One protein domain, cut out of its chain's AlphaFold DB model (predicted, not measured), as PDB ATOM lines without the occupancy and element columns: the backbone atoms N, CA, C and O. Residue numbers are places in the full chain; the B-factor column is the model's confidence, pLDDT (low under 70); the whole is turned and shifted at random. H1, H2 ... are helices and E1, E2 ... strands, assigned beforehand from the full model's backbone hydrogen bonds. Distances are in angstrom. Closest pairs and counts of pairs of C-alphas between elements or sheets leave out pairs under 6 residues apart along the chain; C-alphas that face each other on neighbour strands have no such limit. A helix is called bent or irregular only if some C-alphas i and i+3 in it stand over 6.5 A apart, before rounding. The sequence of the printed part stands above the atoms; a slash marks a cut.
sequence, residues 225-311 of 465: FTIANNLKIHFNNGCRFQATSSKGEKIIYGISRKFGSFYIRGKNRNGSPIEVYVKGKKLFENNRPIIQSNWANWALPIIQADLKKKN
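This is residues 225 to 311 of the 465 residues of a protein of Gammaproteobacteria bacterium 39-13 (UniProt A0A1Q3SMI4). A strongly twisted wall of six strands, each hairpinned to the next, has two helices over one face, the long H2 and the shorter H1; the other face is bare. The printed part has 87 residues, in the order H1 E1 E2 E3 E4 E5 E6 H2. The sheet, ordered E1 E2 E3 E4 E5 E6, is antiparallel and a meander, each strand the antiparallel neighbour of the one before; the class is mixed. The whole is compact, with a radius of gyration of the C-alphas of 12.1 A and spans of 32 by 32 by 19 A.

The strands are E1, residues 240 to 244, E2, 250 to 255, E3, 262 to 267, E4, 273 to 279 and 19.3 A long, E5, 282 to 285, and E6, 288 to 290. H1, residues 225 to 233, begins at C-alpha 225 (23.953, 13.717, 117.680) and is 12.4 A long. H2, residues 294 to 309, is 24.1 A long, ends at C-alpha 309 (6.206, 26.256, 114.110) and is only just irregular: C-alphas 298 and 301 are 6.6 A apart.

N 241 and O 253 of E1 and E2, 2.8 A, N 265 and O 252 of E3 and E2, 2.7 A, N 264 and O 276 of E3 and E4, 2.8 A, N 279 and O 282 of E4 and E5, 2.9 A, and N 290 and O 283 of E6 and E5, 2.9 A, are within hydrogen-bond range. H2 is on the sheet at a height of 8.7 A, across the strands at 82 degrees to E1 on the local plane; its closest C-alphas to E1 are Asp 306 and Ala 243, 5.7 A. H1, on the same face at a height of 8.5 A, is over E3, where the C-alphas of Ala 228 and Phe 262 are closest, 5.2 A. H1 and H2 are close but not clearly touching, their closest C-alphas, Ile 227 and Leu 300, 7.9 A apart. In H1 every O i to N i+4 pair is within hydrogen-bond range; in H2 10 of 12 are.

The farthest C-alphas, Arg 288 and Asn 311, are 33.8 A apart. The printed part has no cut and no long link. Mean pLDDT of the printed part is 81.4; among residues under 70 are 225 to 228 and 311.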
ATOM      1  N   PHE A 225      23.644  14.409 118.928       68.81
ATOM      2  CA  PHE A 225      23.953  13.717 117.680       68.81
ATOM      3  C   PHE A 225      22.696  13.247 116.943       68.81
ATOM      4  O   PHE A 225      22.597  13.446 115.735       68.81
ATOM      5  N   THR A 226      21.708  12.684 117.642       66.50
ATOM      6  CA  THR A 226      20.427  12.279 117.039       66.50
ATOM      7  C   THR A 226      19.674  13.482 116.502       66.50
ATOM      8  O   THR A 226      19.197  13.457 115.372       66.50
ATOM      9  N   ILE A 227      19.604  14.566 117.276       65.44
ATOM     10  CA  ILE A 227      18.923  15.782 116.832       65.44
ATOM     11  C   ILE A 227      19.691  16.405 115.662       65.44
ATOM     12  O   ILE A 227      19.085  16.711 114.643       65.44
ATOM     13  N   ALA A 228      21.020  16.507 115.740       68.69
ATOM     14  CA  ALA A 228      21.856  16.974 114.635       68.69
ATOM     15  C   ALA A 228      21.663  16.153 113.350       68.69
ATOM     16  O   ALA A 228      21.568  16.731 112.269       68.69
ATOM     17  N   ASN A 229      21.587  14.825 113.460       71.38
ATOM     18  CA  ASN A 229      21.384  13.931 112.323       71.38
ATOM     19  C   ASN A 229      19.976  14.066 111.742       71.38
ATOM     20  O   ASN A 229      19.843  14.227 110.532       71.38
ATOM     21  N   ASN A 230      18.943  14.084 112.587       69.12
ATOM     22  CA  ASN A 230      17.564  14.296 112.148       69.12
ATOM     23  C   ASN A 230      17.429  15.637 111.423       69.12
ATOM     24  O   ASN A 230      16.872  15.710 110.335       69.12
ATOM     25  N   LEU A 231      18.009  16.699 111.979       68.94
ATOM     26  CA  LEU A 231      17.987  18.021 111.361       68.94
ATOM     27  C   LEU A 231      18.791  18.068 110.060       68.94
ATOM     28  O   LEU A 231      18.358  18.710 109.110       68.94
ATOM     29  N   LYS A 232      19.912  17.347 109.969       70.88
ATOM     30  CA  LYS A 232      20.686  17.229 108.726       70.88
ATOM     31  C   LYS A 232      19.884  16.602 107.583       70.88
ATOM     32  O   LYS A 232      20.099  16.998 106.444       70.88
ATOM     33  N   ILE A 233      18.961  15.681 107.863       68.62
ATOM     34  CA  ILE A 233      18.093  15.083 106.830       68.62
ATOM     35  C   ILE A 233      17.169  16.138 106.204       68.62
ATOM     36  O   ILE A 233      16.883  16.080 105.013       68.62
ATOM     37  N   HIS A 234      16.732  17.126 106.983       65.44
ATOM     38  CA  HIS A 234      15.746  18.116 106.546       65.44
ATOM     39  C   HIS A 234      16.358  19.404 105.978       65.44
ATOM     40  O   HIS A 234      15.624  20.324 105.616       65.44
ATOM     41  N   PHE A 235      17.688  19.502 105.900       76.75
ATOM     42  CA  PHE A 235      18.371  20.752 105.599       76.75
ATOM     43  C   PHE A 235      19.483  20.620 104.563       76.75
ATOM     44  O   PHE A 235      20.407  19.823 104.702       76.75
ATOM     45  N   ASN A 236      19.462  21.523 103.583       80.12
ATOM     46  CA  ASN A 236      20.551  21.666 102.624       80.12
ATOM     47  C   ASN A 236      21.815  22.233 103.287       80.12
ATOM     48  O   ASN A 236      21.752  23.077 104.186       80.12
ATOM     49  N   ASN A 237      22.981  21.816 102.790       79.88
ATOM     50  CA  ASN A 237      24.267  22.355 103.229       79.88
ATOM     51  C   ASN A 237      24.305  23.885 103.087       79.88
ATOM     52  O   ASN A 237      24.037  24.437 102.022       79.88
ATOM     53  N   GLY A 238      24.694  24.578 104.157       76.25
ATOM     54  CA  GLY A 238      24.758  26.038 104.196       76.25
ATOM     55  C   GLY A 238      23.454  26.731 104.590       76.25
ATOM     56  O   GLY A 238      23.420  27.961 104.560       76.25
ATOM     57  N   CYS A 239      22.401  25.996 104.964       81.81
ATOM     58  CA  CYS A 239      21.194  26.606 105.513       81.81
ATOM     59  C   CYS A 239      21.466  27.254 106.882       81.81
ATOM     60  O   CYS A 239      22.321  26.806 107.653       81.81
ATOM     61  N   ARG A 240      20.710  28.308 107.189       88.19
ATOM     62  CA  ARG A 240      20.790  29.028 108.458       88.19
ATOM     63  C   ARG A 240      19.411  29.530 108.859       88.19
ATOM     64  O   ARG A 240      18.742  30.201 108.080       88.19
ATOM     65  N   PHE A 241      19.047  29.268 110.103       89.44
ATOM     66  CA  PHE A 241      17.799  29.675 110.729       89.44
ATOM     67  C   PHE A 241      18.077  30.342 112.076       89.44
ATOM     68  O   PHE A 241      19.197  30.302 112.599       89.44
ATOM     69  N   GLN A 242      17.048  30.975 112.633       93.25
ATOM     70  CA  GLN A 242      17.096  31.607 113.941       93.25
ATOM     71  C   GLN A 242      15.848  31.225 114.736       93.25
ATOM     72  O   GLN A 242      14.736  31.453 114.267       93.25
ATOM     73  N   ALA A 243      16.063  30.704 115.941       90.94
ATOM     74  CA  ALA A 243      15.050  30.505 116.965       90.94
ATOM     75  C   ALA A 243      15.204  31.573 118.056       90.94
ATOM     76  O   ALA A 243      16.288  32.128 118.256       90.94
ATOM     77  N   THR A 244      14.118  31.849 118.775       91.44
ATOM     78  CA  THR A 244      14.119  32.789 119.903       91.44
ATOM     79  C   THR A 244      13.524  32.109 121.132       91.44
ATOM     80  O   THR A 244      12.463  31.490 121.036       91.44
ATOM     81  N   SER A 245      14.212  32.188 122.275       87.25
ATOM     82  CA  SER A 245      13.714  31.654 123.550       87.25
ATOM     83  C   SER A 245      12.532  32.478 124.075       87.25
ATOM     84  O   SER A 245      12.317  33.615 123.653       87.25
ATOM     85  N   SER A 246      11.787  31.951 125.051       79.38
ATOM     86  CA  SER A 246      10.719  32.705 125.732       79.38
ATOM     87  C   SER A 246      11.222  33.965 126.451       79.38
ATOM     88  O   SER A 246      10.433  34.859 126.734       79.38
ATOM     89  N   LYS A 247      12.532  34.053 126.716       81.56
ATOM     90  CA  LYS A 247      13.205  35.214 127.314       81.56
ATOM     91  C   LYS A 247      13.841  36.149 126.275       81.56
ATOM     92  O   LYS A 247      14.587  37.047 126.647       81.56
ATOM     93  N   GLY A 248      13.593  35.935 124.980       86.06
ATOM     94  CA  GLY A 248      14.121  36.778 123.901       86.06
ATOM     95  C   GLY A 248      15.549  36.443 123.451       86.06
ATOM     96  O   GLY A 248      16.127  37.179 122.649       86.06
ATOM     97  N   GLU A 249      16.141  35.340 123.919       86.50
ATOM     98  CA  GLU A 249      17.500  34.959 123.522       86.50
ATOM     99  C   GLU A 249      17.507  34.365 122.114       86.50
ATOM    100  O   GLU A 249      16.769  33.425 121.815       86.50
ATOM    101  N   LYS A 250      18.367  34.905 121.248       92.44
ATOM    102  CA  LYS A 250      18.487  34.480 119.851       92.44
ATOM    103  C   LYS A 250      19.466  33.318 119.722       92.44
ATOM    104  O   LYS A 250      20.625  33.428 120.128       92.44
ATOM    105  N   ILE A 251      19.012  32.242 119.091       94.00
ATOM    106  CA  ILE A 251      19.799  31.045 118.795       94.00
ATOM    107  C   ILE A 251      19.827  30.870 117.281       94.00
ATOM    108  O   ILE A 251      18.790  30.716 116.641       94.00
ATOM    109  N   ILE A 252      21.017  30.891 116.699       92.94
ATOM    110  CA  ILE A 252      21.238  30.605 115.283       92.94
ATOM    111  C   ILE A 252      21.525  29.115 115.145       92.94
ATOM    112  O   ILE A 252      22.332  28.584 115.900       92.94
ATOM    113  N   TYR A 253      20.921  28.450 114.168       91.69
ATOM    114  CA  TYR A 253      21.170  27.033 113.904       91.69
ATOM    115  C   TYR A 253      21.125  26.726 112.406       91.69
ATOM    116  O   TYR A 253      20.555  27.496 111.632       91.69
ATOM    117  N   GLY A 254      21.741  25.628 111.971       89.38
ATOM    118  CA  GLY A 254      21.760  25.257 110.554       89.38
ATOM    119  C   GLY A 254      22.780  24.177 110.217       89.38
ATOM    120  O   GLY A 254      23.321  23.527 111.111       89.38
ATOM    121  N   ILE A 255      23.059  23.998 108.924       86.38
ATOM    122  CA  ILE A 255      24.076  23.064 108.424       86.38
ATOM    123  C   ILE A 255      25.268  23.856 107.900       86.38
ATOM    124  O   ILE A 255      25.150  24.648 106.966       86.38
ATOM    125  N   SER A 256      26.443  23.645 108.491       81.31
ATOM    126  CA  SER A 256      27.658  24.371 108.126       81.31
ATOM    127  C   SER A 256      28.074  24.047 106.693       81.31
ATOM    128  O   SER A 256      28.306  22.887 106.363       81.31
ATOM    129  N   ARG A 257      28.269  25.074 105.856       75.50
ATOM    130  CA  ARG A 257      28.821  24.899 104.499       75.50
ATOM    131  C   ARG A 257      30.243  24.319 104.529       75.50
ATOM    132  O   ARG A 257      30.616  23.577 103.633       75.50
ATOM    133  N   LYS A 258      31.020  24.635 105.573       68.25
ATOM    134  CA  LYS A 258      32.420  24.210 105.732       68.25
ATOM    135  C   LYS A 258      32.555  22.752 106.186       68.25
ATOM    136  O   LYS A 258      33.544  22.109 105.855       68.25
ATOM    137  N   PHE A 259      31.600  22.247 106.969       68.62
ATOM    138  CA  PHE A 259      31.710  20.931 107.617       68.62
ATOM    139  C   PHE A 259      30.590  19.946 107.250       68.62
ATOM    140  O   PHE A 259      30.681  18.774 107.608       68.62
ATOM    141  N   GLY A 260      29.537  20.390 106.555       74.19
ATOM    142  CA  GLY A 260      28.393  19.552 106.179       74.19
ATOM    143  C   GLY A 260      27.646  18.966 107.382       74.19
ATOM    144  O   GLY A 260      27.101  17.861 107.311       74.19
ATOM    145  N   SER A 261      27.694  19.659 108.520       79.62
ATOM    146  CA  SER A 261      27.196  19.183 109.806       79.62
ATOM    147  C   SER A 261      26.396  20.251 110.538       79.62
ATOM    148  O   SER A 261      26.559  21.453 110.303       79.62
ATOM    149  N   PHE A 262      25.509  19.793 111.420       86.06
ATOM    150  CA  PHE A 262      24.664  20.661 112.223       86.06
ATOM    151  C   PHE A 262      25.485  21.498 113.206       86.06
ATOM    152  O   PHE A 262      26.417  20.997 113.846       86.06
ATOM    153  N   TYR A 263      25.106  22.768 113.330       90.75
ATOM    154  CA  TYR A 263      25.664  23.701 114.297       90.75
ATOM    155  C   TYR A 263      24.567  24.547 114.941       90.75
ATOM    156  O   TYR A 263      23.523  24.813 114.339       90.75
ATOM    157  N   ILE A 264      24.848  25.009 116.156       92.56
ATOM    158  CA  ILE A 264      24.051  25.968 116.912       92.56
ATOM    159  C   ILE A 264      24.969  27.039 117.503       92.56
ATOM    160  O   ILE A 264      26.091  26.754 117.915       92.56
ATOM    161  N   ARG A 265      24.510  28.286 117.539       93.69
ATOM    162  CA  ARG A 265      25.286  29.435 118.012       93.69
ATOM    163  C   ARG A 265      24.397  30.426 118.750       93.69
ATOM    164  O   ARG A 265      23.284  30.707 118.317       93.69
ATOM    165  N   GLY A 266      24.903  30.999 119.831       92.94
ATOM    166  CA  GLY A 266      24.218  32.047 120.579       92.94
ATOM    167  C   GLY A 266      25.135  32.675 121.616       92.94
ATOM    168  O   GLY A 266      26.334  32.826 121.376       92.94
ATOM    169  N   LYS A 267      24.568  33.052 122.760       90.06
ATOM    170  CA  LYS A 267      25.306  33.589 123.905       90.06
ATOM    171  C   LYS A 267      25.105  32.690 125.124       90.06
ATOM    172  O   LYS A 267      24.027  32.122 125.300       90.06
ATOM    173  N   ASN A 268      26.144  32.541 125.939       80.12
ATOM    174  CA  ASN A 268      26.054  31.874 127.234       80.12
ATOM    175  C   ASN A 268      25.437  32.816 128.294       80.12
ATOM    176  O   ASN A 268      25.127  33.972 128.004       80.12
ATOM    177  N   ARG A 269      25.298  32.340 129.541       75.19
ATOM    178  CA  ARG A 269      24.721  33.120 130.659       75.19
ATOM    179  C   ARG A 269      25.447  34.441 130.950       75.19
ATOM    180  O   ARG A 269      24.831  35.348 131.493       75.19
ATOM    181  N   ASN A 270      26.716  34.555 130.561       77.31
ATOM    182  CA  ASN A 270      27.548  35.743 130.767       77.31
ATOM    183  C   ASN A 270      27.567  36.653 129.523       77.31
ATOM    184  O   ASN A 270      28.362  37.582 129.440       77.31
ATOM    185  N   GLY A 271      26.745  36.356 128.511       79.75
ATOM    186  CA  GLY A 271      26.694  37.099 127.255       79.75
ATOM    187  C   GLY A 271      27.821  36.773 126.269       79.75
ATOM    188  O   GLY A 271      27.817  37.315 125.159       79.75
ATOM    189  N   SER A 272      28.757  35.881 126.613       84.38
ATOM    190  CA  SER A 272      29.853  35.490 125.721       84.38
ATOM    191  C   SER A 272      29.340  34.604 124.578       84.38
ATOM    192  O   SER A 272      28.477  33.752 124.817       84.38
ATOM    193  N   PRO A 273      29.868  34.749 123.350       89.88
ATOM    194  CA  PRO A 273      29.507  33.882 122.237       89.88
ATOM    195  C   PRO A 273      29.801  32.409 122.537       89.88
ATOM    196  O   PRO A 273      30.849  32.061 123.083       89.88
ATOM    197  N   ILE A 274      28.876  31.544 122.143       90.88
ATOM    198  CA  ILE A 274      29.022  30.096 122.234       90.88
ATOM    199  C   ILE A 274      28.539  29.458 120.940       90.88
ATOM    200  O   ILE A 274      27.493  29.822 120.399       90.88
ATOM    201  N   GLU A 275      29.332  28.530 120.426       91.50
ATOM    202  CA  GLU A 275      29.039  27.744 119.239       91.50
ATOM    203  C   GLU A 275      29.242  26.269 119.549       91.50
ATOM    204  O   GLU A 275      30.307  25.876 120.022       91.50
ATOM    205  N   VAL A 276      28.232  25.459 119.246       89.81
ATOM    206  CA  VAL A 276      28.287  24.008 119.386       89.81
ATOM    207  C   VAL A 276      28.003  23.374 118.036       89.81
ATOM    208  O   VAL A 276      27.013  23.700 117.383       89.81
ATOM    209  N   TYR A 277      28.873  22.472 117.597       88.06
ATOM    210  CA  TYR A 277      28.726  21.792 116.316       88.06
ATOM    211  C   TYR A 277      29.233  20.356 116.377       88.06
ATOM    212  O   TYR A 277      30.080  19.991 117.193       88.06
ATOM    213  N   VAL A 278      28.714  19.533 115.473       82.69
ATOM    214  CA  VAL A 278      29.148  18.145 115.304       82.69
ATOM    215  C   VAL A 278      30.182  18.078 114.184       82.69
ATOM    216  O   VAL A 278      30.008  18.702 113.144       82.69
ATOM    217  N   LYS A 279      31.263  17.314 114.347       78.75
ATOM    218  CA  LYS A 279      32.203  16.995 113.259       78.75
ATOM    219  C   LYS A 279      32.568  15.515 113.333       78.75
ATOM    220  O   LYS A 279      33.208  15.069 114.285       78.75
ATOM    221  N   GLY A 280      32.152  14.746 112.328       76.56
ATOM    222  CA  GLY A 280      32.222  13.282 112.384       76.56
ATOM    223  C   GLY A 280      31.372  12.744 113.539       76.56
ATOM    224  O   GLY A 280      30.210  13.109 113.663       76.56
ATOM    225  N   LYS A 281      31.969  11.918 114.409       74.19
ATOM    226  CA  LYS A 281      31.340  11.382 115.634       74.19
ATOM    227  C   LYS A 281      31.702  12.169 116.907       74.19
ATOM    228  O   LYS A 281      31.604  11.636 118.005       74.19
ATOM    229  N   LYS A 282      32.213  13.398 116.771       78.12
ATOM    230  CA  LYS A 282      32.683  14.225 117.895       78.12
ATOM    231  C   LYS A 282      31.885  15.521 117.987       78.12
ATOM    232  O   LYS A 282      31.530  16.106 116.960       78.12
ATOM    233  N   LEU A 283      31.639  15.964 119.215       82.81
ATOM    234  CA  LEU A 283      30.984  17.227 119.529       82.81
ATOM    235  C   LEU A 283      32.044  18.269 119.879       82.81
ATOM    236  O   LEU A 283      33.030  17.957 120.546       82.81
ATOM    237  N   PHE A 284      31.841  19.497 119.423       83.38
ATOM    238  CA  PHE A 284      32.729  20.613 119.700       83.38
ATOM    239  C   PHE A 284      31.937  21.779 120.273       83.38
ATOM    240  O   PHE A 284      30.870  22.099 119.759       83.38
ATOM    241  N   GLU A 285      32.488  22.432 121.291       88.44
ATOM    242  CA  GLU A 285      32.023  23.716 121.813       88.44
ATOM    243  C   GLU A 285      33.173  24.716 121.714       88.44
ATOM    244  O   GLU A 285      34.264  24.466 122.226       88.44
ATOM    245  N   ASN A 286      32.968  25.823 120.996       88.69
ATOM    246  CA  ASN A 286      33.992  26.842 120.740       88.69
ATOM    247  C   ASN A 286      35.330  26.240 120.257       88.69
ATOM    248  O   ASN A 286      36.407  26.579 120.748       88.69
ATOM    249  N   ASN A 287      35.248  25.315 119.292       84.25
ATOM    250  CA  ASN A 287      36.362  24.550 118.713       84.25
ATOM    251  C   ASN A 287      37.083  23.575 119.664       84.25
ATOM    252  O   ASN A 287      38.091  22.986 119.271       84.25
ATOM    253  N   ARG A 288      36.576  23.342 120.879       81.50
ATOM    254  CA  ARG A 288      37.122  22.345 121.812       81.50
ATOM    255  C   ARG A 288      36.277  21.070 121.792       81.50
ATOM    256  O   ARG A 288      35.054  21.180 121.864       81.50
ATOM    257  N   PRO A 289      36.885  19.876 121.688       81.75
ATOM    258  CA  PRO A 289      36.139  18.627 121.733       81.75
ATOM    259  C   PRO A 289      35.539  18.428 123.127       81.75
ATOM    260  O   PRO A 289      36.223  18.585 124.135       81.75
ATOM    261  N   ILE A 290      34.264  18.069 123.171       76.69
ATOM    262  CA  ILE A 290      33.499  17.854 124.400       76.69
ATOM    263  C   ILE A 290      32.641  16.596 124.260       76.69
ATOM    264  O   ILE A 290      32.358  16.141 123.153       76.69
ATOM    265  N   ILE A 291      32.223  16.028 125.389       67.44
ATOM    266  CA  ILE A 291      31.304  14.877 125.419       67.44
ATOM    267  C   ILE A 291      29.848  15.359 125.507       67.44
ATOM    268  O   ILE A 291      28.954  14.735 124.948       67.44
ATOM    269  N   GLN A 292      29.615  16.499 126.162       75.00
ATOM    270  CA  GLN A 292      28.292  17.086 126.377       75.00
ATOM    271  C   GLN A 292      28.374  18.613 126.443       75.00
ATOM    272  O   GLN A 292      29.391  19.154 126.879       75.00
ATOM    273  N   SER A 293      27.297  19.303 126.055       79.38
ATOM    274  CA  SER A 293      27.163  20.758 126.202       79.38
ATOM    275  C   SER A 293      25.864  21.102 126.926       79.38
ATOM    276  O   SER A 293      24.768  20.909 126.398       79.38
ATOM    277  N   ASN A 294      25.986  21.670 128.128       78.31
ATOM    278  CA  ASN A 294      24.840  22.148 128.908       78.31
ATOM    279  C   ASN A 294      24.076  23.259 128.178       78.31
ATOM    280  O   ASN A 294      22.849  23.332 128.256       78.31
ATOM    281  N   TRP A 295      24.798  24.115 127.452       85.50
ATOM    282  CA  TRP A 295      24.192  25.179 126.663       85.50
ATOM    283  C   TRP A 295      23.410  24.617 125.472       85.50
ATOM    284  O   TRP A 295      22.278  25.031 125.229       85.50
ATOM    285  N   ALA A 296      23.956  23.613 124.781       84.38
ATOM    286  CA  ALA A 296      23.245  22.954 123.695       84.38
ATOM    287  C   ALA A 296      22.005  22.190 124.175       84.38
ATOM    288  O   ALA A 296      20.950  22.295 123.553       84.38
ATOM    289  N   ASN A 297      22.096  21.489 125.308       82.19
ATOM    290  CA  ASN A 297      20.962  20.786 125.913       82.19
ATOM    291  C   ASN A 297      19.795  21.734 126.233       82.19
ATOM    292  O   ASN A 297      18.634  21.355 126.104       82.19
ATOM    293  N   TRP A 298      20.097  22.982 126.596       86.06
ATOM    294  CA  TRP A 298      19.099  24.035 126.769       86.06
ATOM    295  C   TRP A 298      18.570  24.596 125.433       86.06
ATOM    296  O   TRP A 298      17.373  24.854 125.303       86.06
ATOM    297  N   ALA A 299      19.434  24.769 124.430       84.50
ATOM    298  CA  ALA A 299      19.077  25.359 123.140       84.50
ATOM    299  C   ALA A 299      18.240  24.428 122.238       84.50
ATOM    300  O   ALA A 299      17.386  24.894 121.482       84.50
ATOM    301  N   LEU A 300      18.463  23.111 122.303       84.88
ATOM    302  CA  LEU A 300      17.847  22.129 121.401       84.88
ATOM    303  C   LEU A 300      16.309  22.071 121.487       84.88
ATOM    304  O   LEU A 300      15.678  22.103 120.428       84.88
ATOM    305  N   PRO A 301      15.668  22.060 122.674       82.19
ATOM    306  CA  PRO A 301      14.208  22.127 122.768       82.19
ATOM    307  C   PRO A 301      13.612  23.396 122.139       82.19
ATOM    308  O   PRO A 301      12.538  23.346 121.539       82.19
ATOM    309  N   ILE A 302      14.317  24.530 122.228       87.06
ATOM    310  CA  ILE A 302      13.882  25.806 121.638       87.06
ATOM    311  C   ILE A 302      13.909  25.711 120.108       87.06
ATOM    312  O   ILE A 302      12.957  26.118 119.444       87.06
ATOM    313  N   ILE A 303      14.967  25.117 119.554       86.12
ATOM    314  CA  ILE A 303      15.093  24.861 118.113       86.12
ATOM    315  C   ILE A 303      14.003  23.894 117.638       86.12
ATOM    316  O   ILE A 303      13.363  24.141 116.624       86.12
ATOM    317  N   GLN A 304      13.733  22.817 118.380       83.25
ATOM    318  CA  GLN A 304      12.664  21.873 118.037       83.25
ATOM    319  C   GLN A 304      11.284  22.545 118.010       83.25
ATOM    320  O   GLN A 304      10.489  22.282 117.108       83.25
ATOM    321  N   ALA A 305      10.996  23.422 118.975       82.69
ATOM    322  CA  ALA A 305       9.753  24.187 118.999       82.69
ATOM    323  C   ALA A 305       9.653  25.164 117.815       82.69
ATOM    324  O   ALA A 305       8.595  25.273 117.198       82.69
ATOM    325  N   ASP A 306      10.750  25.843 117.471       86.38
ATOM    326  CA  ASP A 306      10.833  26.725 116.301       86.38
ATOM    327  C   ASP A 306      10.595  25.960 114.987       86.38
ATOM    328  O   ASP A 306       9.859  26.420 114.117       86.38
ATOM    329  N   LEU A 307      11.121  24.741 114.870       78.88
ATOM    330  CA  LEU A 307      10.924  23.900 113.689       78.88
ATOM    331  C   LEU A 307       9.507  23.371 113.539       78.88
ATOM    332  O   LEU A 307       8.978  23.379 112.428       78.88
ATOM    333  N   LYS A 308       8.869  22.986 114.648       79.88
ATOM    334  CA  LYS A 308       7.443  22.638 114.649       79.88
ATOM    335  C   LYS A 308       6.583  23.810 114.173       79.88
ATOM    336  O   LYS A 308       5.657  23.601 113.403       79.88
ATOM    337  N   LYS A 309       6.914  25.045 114.571       79.88
ATOM    338  CA  LYS A 309       6.206  26.256 114.110       79.88
ATOM    339  C   LYS A 309       6.407  26.541 112.622       79.88
ATOM    340  O   LYS A 309       5.523  27.107 111.993       79.88
ATOM    341  N   LYS A 310       7.559  26.174 112.059       71.88
ATOM    342  CA  LYS A 310       7.907  26.435 110.653       71.88
ATOM    343  C   LYS A 310       7.296  25.437 109.657       71.88
ATOM    344  O   LYS A 310       7.563  25.584 108.470       71.88
ATOM    345  N   ASN A 311       6.491  24.460 110.101       54.69
ATOM    346  CA  ASN A 311       5.809  23.475 109.242       54.69
ATOM    347  C   ASN A 311       6.730  22.809 108.192       54.69
ATOM    348  O   ASN A 311       6.345  22.590 107.046       54.69
TER     349      ASN A 311